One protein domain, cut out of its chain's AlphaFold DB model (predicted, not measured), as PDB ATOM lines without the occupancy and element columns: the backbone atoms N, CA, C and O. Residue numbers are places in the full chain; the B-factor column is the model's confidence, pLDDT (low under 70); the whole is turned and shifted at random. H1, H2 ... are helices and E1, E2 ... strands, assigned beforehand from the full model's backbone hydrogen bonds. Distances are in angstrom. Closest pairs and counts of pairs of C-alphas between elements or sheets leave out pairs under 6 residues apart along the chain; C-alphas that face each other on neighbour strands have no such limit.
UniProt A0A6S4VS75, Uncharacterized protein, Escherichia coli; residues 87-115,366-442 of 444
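AT A GLANCE: This is residues 87 to 115 and 366 to 442 of the 444 residues of an uncharacterized protein of Escherichia coli (UniProt A0A6S4VS75). Look first for two long helices, H4 and H5, that run opposite ways, with the two-stranded hairpin E1 and E2 alongside H4 on its E1 side. The short helices H1 and H2 pack on H5, at its residues 426 to 430 and 436 to 440, while the contact between H4 and H5 is thin and the short H3 lies far from the middle. The printed part has 106 residues with five named helices and two named strands, in the order H1 H2 H3 H4 E1 E2 H5; the sheet, E1 - E2, is antiparallel and the class is mostly helix. It is compact, with a radius of gyration of the C-alphas of 13.2 A, and spans 39 by 31 by 26 A.

IN THESE COORDINATES: Find C-alpha 87 at (279.146, 223.763, 260.376), where H1 begins, residues 87 to 91. Next come H2, residues 103 to 107, and H3, residues 111 to 115. Past the cut, find C-alpha 366 at (271.678, 188.387, 258.283); from there H4 runs 28.3 A to residue 385. Then read E1, residues 390 to 395, 15.8 A, and E2, residues 402 to 407, 16.4 A. H5, residues 423 to 440, runs 25.8 A and ends at C-alpha 440, (275.594, 205.612, 252.036).

HOW THE PARTS SIT: Start at the hairpin of E1 and E2, whose directions stand at 150 degrees; N 391 and O 406 are 2.8 A apart and N 404 and O 393 are 2.8 A apart, both within hydrogen-bond range. H4 and E1 have 12 pairs of C-alphas within 8 A, the closest those of Asn 380 and Arg 391, 5.4 A. H4 and H5 are close but not clearly touching, the closest C-alphas being those of Ile 379 and Val 432, 7.2 A; they run opposite ways at a shallow tilt of 29 degrees. H5 touches H2 with residues 436 to 440 alone, the closest C-alphas being those of Ile 106 and Glu 437, 5.2 A. H5 touches H1 with residues 426 to 430 alone, the closest C-alphas being those of Val 89 and Ala 430, 5.7 A. H3 touches no helix. In H1, H2, H3 and H4 every O i to N i+4 pair is within hydrogen-bond range; in H5, 13 of 14 are.

THE WHOLE: The two C-alphas farthest apart are those of Glu 115 and Asp 409, 40.3 A. Residues 116 to 365 are not printed, and C-alphas 115 and 366 are 15.4 A apart across the cut. The links H1 to H2 and E2 to H5 are long. Mean pLDDT of the printed part is 78.0; look for values under 70 at 21 residues, among them 91 to 97, 109 to 112 and 416 to 419.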
ATOM      1  N   GLU A  87     280.607 223.808 260.466       81.88
ATOM      2  CA  GLU A  87     279.146 223.763 260.376       81.88
ATOM      3  C   GLU A  87     278.643 222.317 260.431       81.88
ATOM      4  O   GLU A  87     277.809 222.000 261.273       81.88
ATOM      5  N   TYR A  88     279.237 221.425 259.636       81.19
ATOM      6  CA  TYR A  88     278.990 219.991 259.697       81.19
ATOM      7  C   TYR A  88     279.261 219.474 261.115       81.19
ATOM      8  O   TYR A  88     278.340 218.997 261.758       81.19
ATOM      9  N   VAL A  89     280.462 219.676 261.673       80.12
ATOM     10  CA  VAL A  89     280.835 219.236 263.040       80.12
ATOM     11  C   VAL A  89     279.885 219.779 264.123       80.12
ATOM     12  O   VAL A  89     279.646 219.108 265.129       80.12
ATOM     13  N   SER A  90     279.328 220.977 263.935       74.06
ATOM     14  CA  SER A  90     278.373 221.604 264.856       74.06
ATOM     15  C   SER A  90     276.972 220.996 264.784       74.06
ATOM     16  O   SER A  90     276.291 220.959 265.804       74.06
ATOM     17  N   GLN A  91     276.568 220.445 263.634       68.38
ATOM     18  CA  GLN A  91     275.317 219.689 263.497       68.38
ATOM     19  C   GLN A  91     275.354 218.382 264.310       68.38
ATOM     20  O   GLN A  91     274.314 217.905 264.759       68.38
ATOM     21  N   PHE A  92     276.553 217.850 264.592       63.09
ATOM     22  CA  PHE A  92     276.784 216.695 265.476       63.09
ATOM     23  C   PHE A  92     276.868 217.072 266.959       63.09
ATOM     24  O   PHE A  92     277.546 216.392 267.732       63.09
ATOM     25  N   THR A  93     276.194 218.138 267.408       55.34
ATOM     26  CA  THR A  93     275.863 218.272 268.833       55.34
ATOM     27  C   THR A  93     275.019 217.066 269.222       55.34
ATOM     28  O   THR A  93     273.813 217.055 268.992       55.34
ATOM     29  N   PHE A  94     275.694 216.027 269.718       61.31
ATOM     30  CA  PHE A  94     275.135 214.728 270.060       61.31
ATOM     31  C   PHE A  94     273.781 214.912 270.737       61.31
ATOM     32  O   PHE A  94     273.694 215.540 271.799       61.31
ATOM     33  N   GLN A  95     272.732 214.416 270.080       61.28
ATOM     34  CA  GLN A  95     271.380 214.467 270.614       61.28
ATOM     35  C   GLN A  95     271.365 213.723 271.958       61.28
ATOM     36  O   GLN A  95     272.205 212.844 272.178       61.28
ATOM     37  N   PRO A  96     270.430 214.041 272.871       64.50
ATOM     38  CA  PRO A  96     270.401 213.442 274.205       64.50
ATOM     39  C   PRO A  96     270.515 211.909 274.200       64.50
ATOM     40  O   PRO A  96     271.198 211.353 275.055       64.50
ATOM     41  N   ASP A  97     269.934 211.259 273.183       67.06
ATOM     42  CA  ASP A  97     269.806 209.800 273.097       67.06
ATOM     43  C   ASP A  97     270.440 209.170 271.839       67.06
ATOM     44  O   ASP A  97     270.296 207.959 271.614       67.06
ATOM     45  N   GLU A  98     271.099 209.969 270.991       71.31
ATOM     46  CA  GLU A  98     271.646 209.526 269.703       71.31
ATOM     47  C   GLU A  98     272.868 210.352 269.285       71.31
ATOM     48  O   GLU A  98     272.888 211.576 269.391       71.31
ATOM     49  N   LEU A  99     273.897 209.678 268.768       70.06
ATOM     50  CA  LEU A  99     275.122 210.336 268.316       70.06
ATOM     51  C   LEU A  99     274.880 211.279 267.120       70.06
ATOM     52  O   LEU A  99     275.559 212.295 266.995       70.06
ATOM     53  N   ILE A 100     273.913 210.950 266.261       70.00
ATOM     54  CA  ILE A 100     273.507 211.728 265.083       70.00
ATOM     55  C   ILE A 100     272.017 211.529 264.884       70.00
ATOM     56  O   ILE A 100     271.554 210.404 265.017       70.00
ATOM     57  N   SER A 101     271.285 212.555 264.466       66.56
ATOM     58  CA  SER A 101     269.973 212.326 263.861       66.56
ATOM     59  C   SER A 101     270.089 211.372 262.671       66.56
ATOM     60  O   SER A 101     270.918 211.585 261.789       66.56
ATOM     61  N   ASP A 102     269.221 210.368 262.626       70.00
ATOM     62  CA  ASP A 102     269.119 209.449 261.494       70.00
ATOM     63  C   ASP A 102     270.355 208.546 261.281       70.00
ATOM     64  O   ASP A 102     270.725 208.169 260.164       70.00
ATOM     65  N   SER A 103     271.008 208.157 262.383       72.56
ATOM     66  CA  SER A 103     272.176 207.268 262.332       72.56
ATOM     67  C   SER A 103     271.859 205.902 261.709       72.56
ATOM     68  O   SER A 103     272.740 205.277 261.112       72.56
ATOM     69  N   PHE A 104     270.597 205.461 261.787       71.88
ATOM     70  CA  PHE A 104     270.107 204.268 261.104       71.88
ATOM     71  C   PHE A 104     270.265 204.374 259.587       71.88
ATOM     72  O   PHE A 104     270.883 203.496 258.981       71.88
ATOM     73  N   ASN A 105     269.756 205.439 258.959       71.38
ATOM     74  CA  ASN A 105     269.833 205.546 257.506       71.38
ATOM     75  C   ASN A 105     271.282 205.718 257.037       71.38
ATOM     76  O   ASN A 105     271.688 205.081 256.070       71.38
ATOM     77  N   ILE A 106     272.088 206.498 257.767       73.44
ATOM     78  CA  ILE A 106     273.501 206.740 257.435       73.44
ATOM     79  C   ILE A 106     274.324 205.448 257.469       73.44
ATOM     80  O   ILE A 106     275.162 205.225 256.599       73.44
ATOM     81  N   LEU A 107     274.112 204.598 258.475       72.25
ATOM     82  CA  LEU A 107     274.942 203.410 258.685       72.25
ATOM     83  C   LEU A 107     274.359 202.142 258.057       72.25
ATOM     84  O   LEU A 107     275.100 201.199 257.807       72.25
ATOM     85  N   ILE A 108     273.045 202.066 257.853       70.00
ATOM     86  CA  ILE A 108     272.370 200.800 257.527       70.00
ATOM     87  C   ILE A 108     271.628 200.874 256.189       70.00
ATOM     88  O   ILE A 108     271.775 199.949 255.384       70.00
ATOM     89  N   ARG A 109     270.894 201.959 255.892       69.94
ATOM     90  CA  ARG A 109     270.222 202.131 254.588       69.94
ATOM     91  C   ARG A 109     271.194 202.609 253.504       69.94
ATOM     92  O   ARG A 109     271.158 203.752 253.063       69.94
ATOM     93  N   ASN A 110     272.033 201.702 253.021       67.88
ATOM     94  CA  ASN A 110     272.743 201.897 251.753       67.88
ATOM     95  C   ASN A 110     271.887 201.441 250.554       67.88
ATOM     96  O   ASN A 110     270.867 200.769 250.721       67.88
ATOM     97  N   GLN A 111     272.312 201.760 249.327       67.38
ATOM     98  CA  GLN A 111     271.586 201.381 248.103       67.38
ATOM     99  C   GLN A 111     271.298 199.869 248.026       67.38
ATOM    100  O   GLN A 111     270.220 199.463 247.603       67.38
ATOM    101  N   ALA A 112     272.216 199.023 248.502       68.44
ATOM    102  CA  ALA A 112     272.026 197.573 248.527       68.44
ATOM    103  C   ALA A 112     270.985 197.109 249.565       68.44
ATOM    104  O   ALA A 112     270.399 196.038 249.409       68.44
ATOM    105  N   HIS A 113     270.767 197.861 250.644       70.81
ATOM    106  CA  HIS A 113     269.663 197.638 251.579       70.81
ATOM    107  C   HIS A 113     268.335 198.021 250.926       70.81
ATOM    108  O   HIS A 113     267.427 197.196 250.870       70.81
ATOM    109  N   ALA A 114     268.264 199.224 250.345       71.62
ATOM    110  CA  ALA A 114     267.067 199.724 249.672       71.62
ATOM    111  C   ALA A 114     266.620 198.813 248.514       71.62
ATOM    112  O   ALA A 114     265.431 198.552 248.356       71.62
ATOM    113  N   GLU A 115     267.560 198.275 247.736       74.06
ATOM    114  CA  GLU A 115     267.243 197.360 246.634       74.06
ATOM    115  C   GLU A 115     266.679 196.023 247.137       74.06
ATOM    116  O   GLU A 115     265.711 195.502 246.589       74.06
ATOM    117  N   ASP A 366     270.281 188.770 258.066       82.25
ATOM    118  CA  ASP A 366     271.678 188.387 258.283       82.25
ATOM    119  C   ASP A 366     272.656 189.432 257.742       82.25
ATOM    120  O   ASP A 366     273.664 189.745 258.379       82.25
ATOM    121  N   SER A 367     272.374 189.986 256.558       81.31
ATOM    122  CA  SER A 367     273.177 191.061 255.972       81.31
ATOM    123  C   SER A 367     273.185 192.289 256.876       81.31
ATOM    124  O   SER A 367     274.242 192.877 257.088       81.31
ATOM    125  N   MET A 368     272.031 192.652 257.433       78.25
ATOM    126  CA  MET A 368     271.893 193.776 258.351       78.25
ATOM    127  C   MET A 368     272.685 193.546 259.647       78.25
ATOM    128  O   MET A 368     273.424 194.428 260.074       78.25
ATOM    129  N   ILE A 369     272.598 192.351 260.244       81.69
ATOM    130  CA  ILE A 369     273.376 191.998 261.445       81.69
ATOM    131  C   ILE A 369     274.882 192.092 261.164       81.69
ATOM    132  O   ILE A 369     275.619 192.694 261.949       81.69
ATOM    133  N   ARG A 370     275.343 191.545 260.030       84.50
ATOM    134  CA  ARG A 370     276.758 191.611 259.631       84.50
ATOM    135  C   ARG A 370     277.231 193.045 259.406       84.50
ATOM    136  O   ARG A 370     278.298 193.399 259.900       84.50
ATOM    137  N   LEU A 371     276.442 193.864 258.713       83.31
ATOM    138  CA  LEU A 371     276.776 195.262 258.427       83.31
ATOM    139  C   LEU A 371     276.926 196.075 259.721       83.31
ATOM    140  O   LEU A 371     277.920 196.773 259.906       83.31
ATOM    141  N   ILE A 372     275.990 195.909 260.658       83.31
ATOM    142  CA  ILE A 372     276.032 196.554 261.977       83.31
ATOM    143  C   ILE A 372     277.277 196.138 262.752       83.31
ATOM    144  O   ILE A 372     277.989 196.991 263.281       83.31
ATOM    145  N   ALA A 373     277.558 194.833 262.813       86.62
ATOM    146  CA  ALA A 373     278.733 194.322 263.507       86.62
ATOM    147  C   ALA A 373     280.028 194.877 262.890       86.62
ATOM    148  O   ALA A 373     280.929 195.305 263.618       86.62
ATOM    149  N   GLN A 374     280.101 194.935 261.558       87.88
ATOM    150  CA  GLN A 374     281.241 195.475 260.825       87.88
ATOM    151  C   GLN A 374     281.432 196.972 261.094       87.88
ATOM    152  O   GLN A 374     282.525 197.381 261.479       87.88
ATOM    153  N   HIS A 375     280.390 197.795 260.952       86.75
ATOM    154  CA  HIS A 375     280.480 199.234 261.211       86.75
ATOM    155  C   HIS A 375     280.820 199.535 262.667       86.75
ATOM    156  O   HIS A 375     281.728 200.324 262.925       86.75
ATOM    157  N   LYS A 376     280.186 198.842 263.623       88.44
ATOM    158  CA  LYS A 376     280.524 198.946 265.048       88.44
ATOM    159  C   LYS A 376     281.998 198.625 265.294       88.44
ATOM    160  O   LYS A 376     282.670 199.359 266.011       88.44
ATOM    161  N   THR A 377     282.513 197.556 264.687       90.88
ATOM    162  CA  THR A 377     283.922 197.154 264.816       90.88
ATOM    163  C   THR A 377     284.855 198.202 264.220       90.88
ATOM    164  O   THR A 377     285.789 198.636 264.885       90.88
ATOM    165  N   ASN A 378     284.574 198.670 263.004       89.44
ATOM    166  CA  ASN A 378     285.394 199.664 262.314       89.44
ATOM    167  C   ASN A 378     285.469 200.986 263.087       89.44
ATOM    168  O   ASN A 378     286.563 201.512 263.289       89.44
ATOM    169  N   ILE A 379     284.324 201.500 263.552       87.69
ATOM    170  CA  ILE A 379     284.266 202.742 264.331       87.69
ATOM    171  C   ILE A 379     285.033 202.560 265.648       87.69
ATOM    172  O   ILE A 379     285.883 203.378 265.981       87.69
ATOM    173  N   ASN A 380     284.810 201.459 266.370       90.19
ATOM    174  CA  ASN A 380     285.498 201.205 267.640       90.19
ATOM    175  C   ASN A 380     287.012 201.009 267.484       90.19
ATOM    176  O   ASN A 380     287.775 201.471 268.335       90.19
ATOM    177  N   ASN A 381     287.459 200.371 266.402       91.94
ATOM    178  CA  ASN A 381     288.879 200.231 266.093       91.94
ATOM    179  C   ASN A 381     289.512 201.596 265.816       91.94
ATOM    180  O   ASN A 381     290.553 201.898 266.388       91.94
ATOM    181  N   PHE A 382     288.859 202.444 265.013       90.12
ATOM    182  CA  PHE A 382     289.322 203.812 264.768       90.12
ATOM    183  C   PHE A 382     289.482 204.601 266.074       90.12
ATOM    184  O   PHE A 382     290.540 205.181 266.310       90.12
ATOM    185  N   LEU A 383     288.471 204.573 266.950       87.12
ATOM    186  CA  LEU A 383     288.521 205.283 268.233       87.12
ATOM    187  C   LEU A 383     289.651 204.768 269.124       87.12
ATOM    188  O   LEU A 383     290.374 205.559 269.724       87.12
ATOM    189  N   THR A 384     289.838 203.449 269.151       89.12
ATOM    190  CA  THR A 384     290.911 202.809 269.919       89.12
ATOM    191  C   THR A 384     292.288 203.204 269.381       89.12
ATOM    192  O   THR A 384     293.162 203.571 270.163       89.12
ATOM    193  N   TYR A 385     292.491 203.185 268.058       89.25
ATOM    194  CA  TYR A 385     293.760 203.579 267.435       89.25
ATOM    195  C   TYR A 385     294.073 205.064 267.606       89.25
ATOM    196  O   TYR A 385     295.237 205.428 267.748       89.25
ATOM    197  N   ALA A 386     293.048 205.915 267.637       86.38
ATOM    198  CA  ALA A 386     293.193 207.334 267.935       86.38
ATOM    199  C   ALA A 386     293.400 207.627 269.439       86.38
ATOM    200  O   ALA A 386     293.628 208.776 269.811       86.38
ATOM    201  N   GLY A 387     293.350 206.604 270.302       87.19
ATOM    202  CA  GLY A 387     293.574 206.727 271.746       87.19
ATOM    203  C   GLY A 387     292.372 207.254 272.533       87.19
ATOM    204  O   GLY A 387     292.522 207.629 273.695       87.19
ATOM    205  N   TYR A 388     291.180 207.286 271.933       88.25
ATOM    206  CA  TYR A 388     289.973 207.769 272.595       88.25
ATOM    207  C   TYR A 388     289.373 206.707 273.512       88.25
ATOM    208  O   TYR A 388     289.192 205.549 273.131       88.25
ATOM    209  N   LYS A 389     288.981 207.118 274.722       89.19
ATOM    210  CA  LYS A 389     288.356 206.242 275.723       89.19
ATOM    211  C   LYS A 389     286.851 206.056 275.509       89.19
ATOM    212  O   LYS A 389     286.075 205.982 276.460       89.19
ATOM    213  N   TYR A 390     286.430 205.954 274.256       87.06
ATOM    214  CA  TYR A 390     285.026 205.845 273.885       87.06
ATOM    215  C   TYR A 390     284.786 204.678 272.933       87.06
ATOM    216  O   TYR A 390     285.660 204.283 272.163       87.06
ATOM    217  N   ARG A 391     283.569 204.134 272.980       88.31
ATOM    218  CA  ARG A 391     283.070 203.103 272.070       88.31
ATOM    219  C   ARG A 391     281.647 203.419 271.646       88.31
ATOM    220  O   ARG A 391     280.869 203.972 272.416       88.31
ATOM    221  N   VAL A 392     281.298 203.025 270.433       86.81
ATOM    222  CA  VAL A 392     279.937 203.089 269.918       86.81
ATOM    223  C   VAL A 392     279.224 201.754 270.069       86.81
ATOM    224  O   VAL A 392     279.817 200.669 269.987       86.81
ATOM    225  N   ASP A 393     277.918 201.856 270.242       87.00
ATOM    226  CA  ASP A 393     276.973 200.758 270.204       87.00
ATOM    227  C   ASP A 393     275.809 201.122 269.280       87.00
ATOM    228  O   ASP A 393     275.446 202.290 269.173       87.00
ATOM    229  N   ILE A 394     275.232 200.132 268.604       83.06
ATOM    230  CA  ILE A 394     274.046 200.321 267.761       83.06
ATOM    231  C   ILE A 394     272.929 199.533 268.434       83.06
ATOM    232  O   ILE A 394     272.906 198.304 268.358       83.06
ATOM    233  N   ALA A 395     272.049 200.236 269.146       77.50
ATOM    234  CA  ALA A 395     271.034 199.642 270.013       77.50
ATOM    235  C   ALA A 395     269.616 199.950 269.511       77.50
ATOM    236  O   ALA A 395     269.385 201.014 268.943       77.50
ATOM    237  N   GLY A 396     268.671 199.034 269.745       74.75
ATOM    238  CA  GLY A 396     267.273 199.132 269.303       74.75
ATOM    239  C   GLY A 396     266.875 198.057 268.281       74.75
ATOM    240  O   GLY A 396     267.695 197.232 267.861       74.75
ATOM    241  N   GLU A 397     265.610 198.082 267.863       67.00
ATOM    242  CA  GLU A 397     265.011 197.128 266.920       67.00
ATOM    243  C   GLU A 397     264.415 197.840 265.699       67.00
ATOM    244  O   GLU A 397     263.977 198.986 265.794       67.00
ATOM    245  N   GLY A 398     264.426 197.167 264.544       67.12
ATOM    246  CA  GLY A 398     263.912 197.719 263.286       67.12
ATOM    247  C   GLY A 398     264.514 199.088 262.944       67.12
ATOM    248  O   GLY A 398     265.729 199.278 263.037       67.12
ATOM    249  N   GLU A 399     263.643 200.033 262.587       65.44
ATOM    250  CA  GLU A 399     263.987 201.428 262.271       65.44
ATOM    251  C   GLU A 399     264.304 202.286 263.514       65.44
ATOM    252  O   GLU A 399     264.793 203.402 263.385       65.44
ATOM    253  N   GLN A 400     264.079 201.780 264.734       69.75
ATOM    254  CA  GLN A 400     264.372 202.495 265.990       69.75
ATOM    255  C   GLN A 400     265.827 202.326 266.451       69.75
ATOM    256  O   GLN A 400     266.184 202.675 267.580       69.75
ATOM    257  N   ARG A 401     266.677 201.740 265.606       76.94
ATOM    258  CA  ARG A 401     268.090 201.524 265.904       76.94
ATOM    259  C   ARG A 401     268.857 202.836 265.901       76.94
ATOM    260  O   ARG A 401     268.831 203.578 264.931       76.94
ATOM    261  N   LYS A 402     269.598 203.071 266.979       80.06
ATOM    262  CA  LYS A 402     270.339 204.308 267.224       80.06
ATOM    263  C   LYS A 402     271.804 204.016 267.493       80.06
ATOM    264  O   LYS A 402     272.127 203.131 268.290       80.06
ATOM    265  N   LEU A 403     272.688 204.789 266.867       83.94
ATOM    266  CA  LEU A 403     274.101 204.834 267.218       83.94
ATOM    267  C   LEU A 403     274.255 205.618 268.527       83.94
ATOM    268  O   LEU A 403     273.901 206.794 268.616       83.94
ATOM    269  N   ARG A 404     274.797 204.968 269.551       84.94
ATOM    270  CA  ARG A 404     274.985 205.530 270.890       84.94
ATOM    271  C   ARG A 404     276.432 205.438 271.330       84.94
ATOM    272  O   ARG A 404     277.143 204.500 270.975       84.94
ATOM    273  N   LEU A 405     276.855 206.405 272.133       84.75
ATOM    274  CA  LEU A 405     278.215 206.498 272.648       84.75
ATOM    275  C   LEU A 405     278.304 205.952 274.067       84.75
ATOM    276  O   LEU A 405     277.417 206.199 274.878       84.75
ATOM    277  N   ARG A 406     279.403 205.275 274.388       87.38
ATOM    278  CA  ARG A 406     279.775 204.869 275.745       87.38
ATOM    279  C   ARG A 406     281.218 205.260 276.020       87.38
ATOM    280  O   ARG A 406     282.073 205.109 275.148       87.38
ATOM    281  N   HIS A 407     281.493 205.744 277.222       87.19
ATOM    282  CA  HIS A 407     282.866 205.876 277.703       87.19
ATOM    283  C   HIS A 407     283.335 204.518 278.250       87.19
ATOM    284  O   HIS A 407     282.526 203.779 278.800       87.19
ATOM    285  N   ILE A 408     284.613 204.162 278.098       85.94
ATOM    286  CA  ILE A 408     285.136 202.850 278.538       85.94
ATOM    287  C   ILE A 408     284.988 202.667 280.057       85.94
ATOM    288  O   ILE A 408     284.738 201.558 280.515       85.94
ATOM    289  N   ASP A 409     285.093 203.764 280.809       86.81
ATOM    290  CA  ASP A 409     284.980 203.780 282.272       86.81
ATOM    291  C   ASP A 409     283.529 204.039 282.765       86.81
ATOM    292  O   ASP A 409     283.331 204.442 283.908       86.81
ATOM    293  N   PHE A 410     282.506 203.883 281.907       82.75
ATOM    294  CA  PHE A 410     281.096 204.131 282.249       82.75
ATOM    295  C   PHE A 410     280.159 203.075 281.646       82.75
ATOM    296  O   PHE A 410     280.149 202.856 280.436       82.75
ATOM    297  N   ASP A 411     279.306 202.473 282.477       79.00
ATOM    298  CA  ASP A 411     278.402 201.393 282.050       79.00
ATOM    299  C   ASP A 411     277.175 201.879 281.248       79.00
ATOM    300  O   ASP A 411     276.491 201.082 280.601       79.00
ATOM    301  N   GLY A 412     276.894 203.186 281.254       82.00
ATOM    302  CA  GLY A 412     275.762 203.789 280.550       82.00
ATOM    303  C   GLY A 412     276.099 204.395 279.184       82.00
ATOM    304  O   GLY A 412     277.233 204.367 278.702       82.00
ATOM    305  N   TYR A 413     275.080 204.984 278.556       84.75
ATOM    306  CA  TYR A 413     275.259 205.803 277.357       84.75
ATOM    307  C   TYR A 413     275.568 207.250 277.731       84.75
ATOM    308  O   TYR A 413     274.979 207.795 278.662       84.75
ATOM    309  N   VAL A 414     276.476 207.872 276.986       77.81
ATOM    310  CA  VAL A 414     276.772 209.300 277.114       77.81
ATOM    311  C   VAL A 414     275.620 210.084 276.495       77.81
ATOM    312  O   VAL A 414     275.333 209.914 275.311       77.81
ATOM    313  N   SER A 415     274.990 210.953 277.281       71.31
ATOM    314  CA  SER A 415     274.016 211.939 276.813       71.31
ATOM    315  C   SER A 415     274.671 213.320 276.725       71.31
ATOM    316  O   SER A 415     275.560 213.648 277.508       71.31
ATOM    317  N   GLY A 416     274.283 214.130 275.734       64.88
ATOM    318  CA  GLY A 416     274.783 215.506 275.601       64.88
ATOM    319  C   GLY A 416     276.290 215.605 275.327       64.88
ATOM    320  O   GLY A 416     276.999 216.368 275.976       64.88
ATOM    321  N   GLY A 417     276.807 214.851 274.352       58.41
ATOM    322  CA  GLY A 417     278.247 214.738 274.074       58.41
ATOM    323  C   GLY A 417     278.993 216.052 273.778       58.41
ATOM    324  O   GLY A 417     280.216 216.084 273.887       58.41
ATOM    325  N   SER A 418     278.298 217.158 273.476       59.00
ATOM    326  CA  SER A 418     278.907 218.496 273.387       59.00
ATOM    327  C   SER A 418     279.446 219.005 274.730       59.00
ATOM    328  O   SER A 418     280.280 219.907 274.739       59.00
ATOM    329  N   GLN A 419     278.984 218.437 275.849       61.97
ATOM    330  CA  GLN A 419     279.394 218.791 277.210       61.97
ATOM    331  C   GLN A 419     280.610 217.992 277.698       61.97
ATOM    332  O   GLN A 419     281.258 218.396 278.661       61.97
ATOM    333  N   HIS A 420     280.923 216.864 277.052       70.44
ATOM    334  CA  HIS A 420     281.889 215.889 277.569       70.44
ATOM    335  C   HIS A 420     283.049 215.577 276.620       70.44
ATOM    336  O   HIS A 420     284.093 215.136 277.089       70.44
ATOM    337  N   LEU A 421     282.893 215.808 275.314       76.44
ATOM    338  CA  LEU A 421     283.932 215.530 274.325       76.44
ATOM    339  C   LEU A 421     284.770 216.774 274.033       76.44
ATOM    340  O   LEU A 421     284.246 217.863 273.785       76.44
ATOM    341  N   SER A 422     286.087 216.594 273.996       80.69
ATOM    342  CA  SER A 422     287.025 217.621 273.555       80.69
ATOM    343  C   SER A 422     286.817 217.978 272.080       80.69
ATOM    344  O   SER A 422     286.231 217.229 271.294       80.69
ATOM    345  N   TYR A 423     287.358 219.126 271.665       80.56
ATOM    346  CA  TYR A 423     287.321 219.549 270.264       80.56
ATOM    347  C   TYR A 423     287.917 218.491 269.315       80.56
ATOM    348  O   TYR A 423     287.364 218.238 268.246       80.56
ATOM    349  N   GLY A 424     289.015 217.839 269.713       81.25
ATOM    350  CA  GLY A 424     289.650 216.784 268.917       81.25
ATOM    351  C   GLY A 424     288.769 215.543 268.777       81.25
ATOM    352  O   GLY A 424     288.577 215.052 267.668       81.25
ATOM    353  N   GLU A 425     288.176 215.083 269.879       80.94
ATOM    354  CA  GLU A 425     287.265 213.932 269.877       80.94
ATOM    355  C   GLU A 425     286.029 214.197 269.023       80.94
ATOM    356  O   GLU A 425     285.681 213.381 268.174       80.94
ATOM    357  N   ARG A 426     285.407 215.372 269.176       80.38
ATOM    358  CA  ARG A 426     284.259 215.786 268.358       80.38
ATOM    359  C   ARG A 426     284.564 215.712 266.865       80.38
ATOM    360  O   ARG A 426     283.788 215.133 266.110       80.38
ATOM    361  N   ASN A 427     285.705 216.258 266.449       82.75
ATOM    362  CA  ASN A 427     286.133 216.225 265.052       82.75
ATOM    363  C   ASN A 427     286.399 214.795 264.562       82.75
ATOM    364  O   ASN A 427     286.020 214.447 263.444       82.75
ATOM    365  N   ALA A 428     287.006 213.951 265.398       82.81
ATOM    366  CA  ALA A 428     287.283 212.564 265.054       82.81
ATOM    367  C   ALA A 428     286.013 211.705 264.941       82.81
ATOM    368  O   ALA A 428     285.930 210.842 264.071       82.81
ATOM    369  N   PHE A 429     284.992 211.952 265.762       80.50
ATOM    370  CA  PHE A 429     283.685 211.323 265.570       80.50
ATOM    371  C   PHE A 429     283.025 211.819 264.287       80.50
ATOM    372  O   PHE A 429     282.622 211.013 263.450       80.50
ATOM    373  N   ALA A 430     282.962 213.138 264.098       81.75
ATOM    374  CA  ALA A 430     282.296 213.734 262.950       81.75
ATOM    375  C   ALA A 430     282.900 213.262 261.615       81.75
ATOM    376  O   ALA A 430     282.151 212.995 260.680       81.75
ATOM    377  N   ILE A 431     284.226 213.099 261.514       85.56
ATOM    378  CA  ILE A 431     284.868 212.675 260.258       85.56
ATOM    379  C   ILE A 431     284.566 211.212 259.900       85.56
ATOM    380  O   ILE A 431     284.357 210.894 258.730       85.56
ATOM    381  N   VAL A 432     284.482 210.319 260.892       84.25
ATOM    382  CA  VAL A 432     284.083 208.919 260.666       84.25
ATOM    383  C   VAL A 432     282.648 208.853 260.163       84.25
ATOM    384  O   VAL A 432     282.334 208.094 259.249       84.25
ATOM    385  N   LEU A 433     281.775 209.669 260.744       80.38
ATOM    386  CA  LEU A 433     280.370 209.723 260.367       80.38
ATOM    387  C   LEU A 433     280.181 210.351 258.986       80.38
ATOM    388  O   LEU A 433     279.430 209.813 258.180       80.38
ATOM    389  N   PHE A 434     280.941 211.405 258.679       83.50
ATOM    390  CA  PHE A 434     281.012 212.007 257.347       83.50
ATOM    391  C   PHE A 434     281.400 210.990 256.281       83.50
ATOM    392  O   PHE A 434     280.782 210.939 255.223       83.50
ATOM    393  N   MET A 435     282.389 210.143 256.571       85.38
ATOM    394  CA  MET A 435     282.793 209.072 255.665       85.38
ATOM    395  C   MET A 435     281.637 208.097 255.397       85.38
ATOM    396  O   MET A 435     281.364 207.793 254.239       85.38
ATOM    397  N   TYR A 436     280.940 207.623 256.434       81.06
ATOM    398  CA  TYR A 436     279.806 206.709 256.248       81.06
ATOM    399  C   TYR A 436     278.620 207.365 255.538       81.06
ATOM    400  O   TYR A 436     277.991 206.718 254.707       81.06
ATOM    401  N   GLU A 437     278.352 208.644 255.795       81.00
ATOM    402  CA  GLU A 437     277.316 209.390 255.084       81.00
ATOM    403  C   GLU A 437     277.668 209.603 253.602       81.00
ATOM    404  O   GLU A 437     276.795 209.512 252.741       81.00
ATOM    405  N   CYS A 438     278.945 209.813 253.270       80.31
ATOM    406  CA  CYS A 438     279.386 209.840 251.874       80.31
ATOM    407  C   CYS A 438     279.187 208.472 251.198       80.31
ATOM    408  O   CYS A 438     278.698 208.408 250.071       80.31
ATOM    409  N   LEU A 439     279.524 207.380 251.897       78.50
ATOM    410  CA  LEU A 439     279.374 206.012 251.389       78.50
ATOM    411  C   LEU A 439     277.907 205.597 251.216       78.50
ATOM    412  O   LEU A 439     277.586 204.893 250.263       78.50
ATOM    413  N   SER A 440     277.009 205.999 252.117       74.69
ATOM    414  CA  SER A 440     275.594 205.612 252.036       74.69
ATOM    415  C   SER A 440     274.878 206.264 250.858       74.69
ATOM    416  O   SER A 440     273.988 205.652 250.264       74.69
ATOM    417  N   LYS A 441     275.298 207.476 250.483       71.88
ATOM    418  CA  LYS A 441     274.693 208.255 249.402       71.88
ATOM    419  C   LYS A 441     275.221 207.919 248.003       71.88
ATOM    420  O   LYS A 441     274.693 208.497 247.061       71.88
ATOM    421  N   ASN A 442     276.206 207.015 247.859       62.06
ATOM    422  CA  ASN A 442     276.802 206.612 246.569       62.06
ATOM    423  C   ASN A 442     277.032 207.809 245.623       62.06
ATOM    424  O   ASN A 442     276.567 207.818 244.485       62.06
TER     425      ASN A 442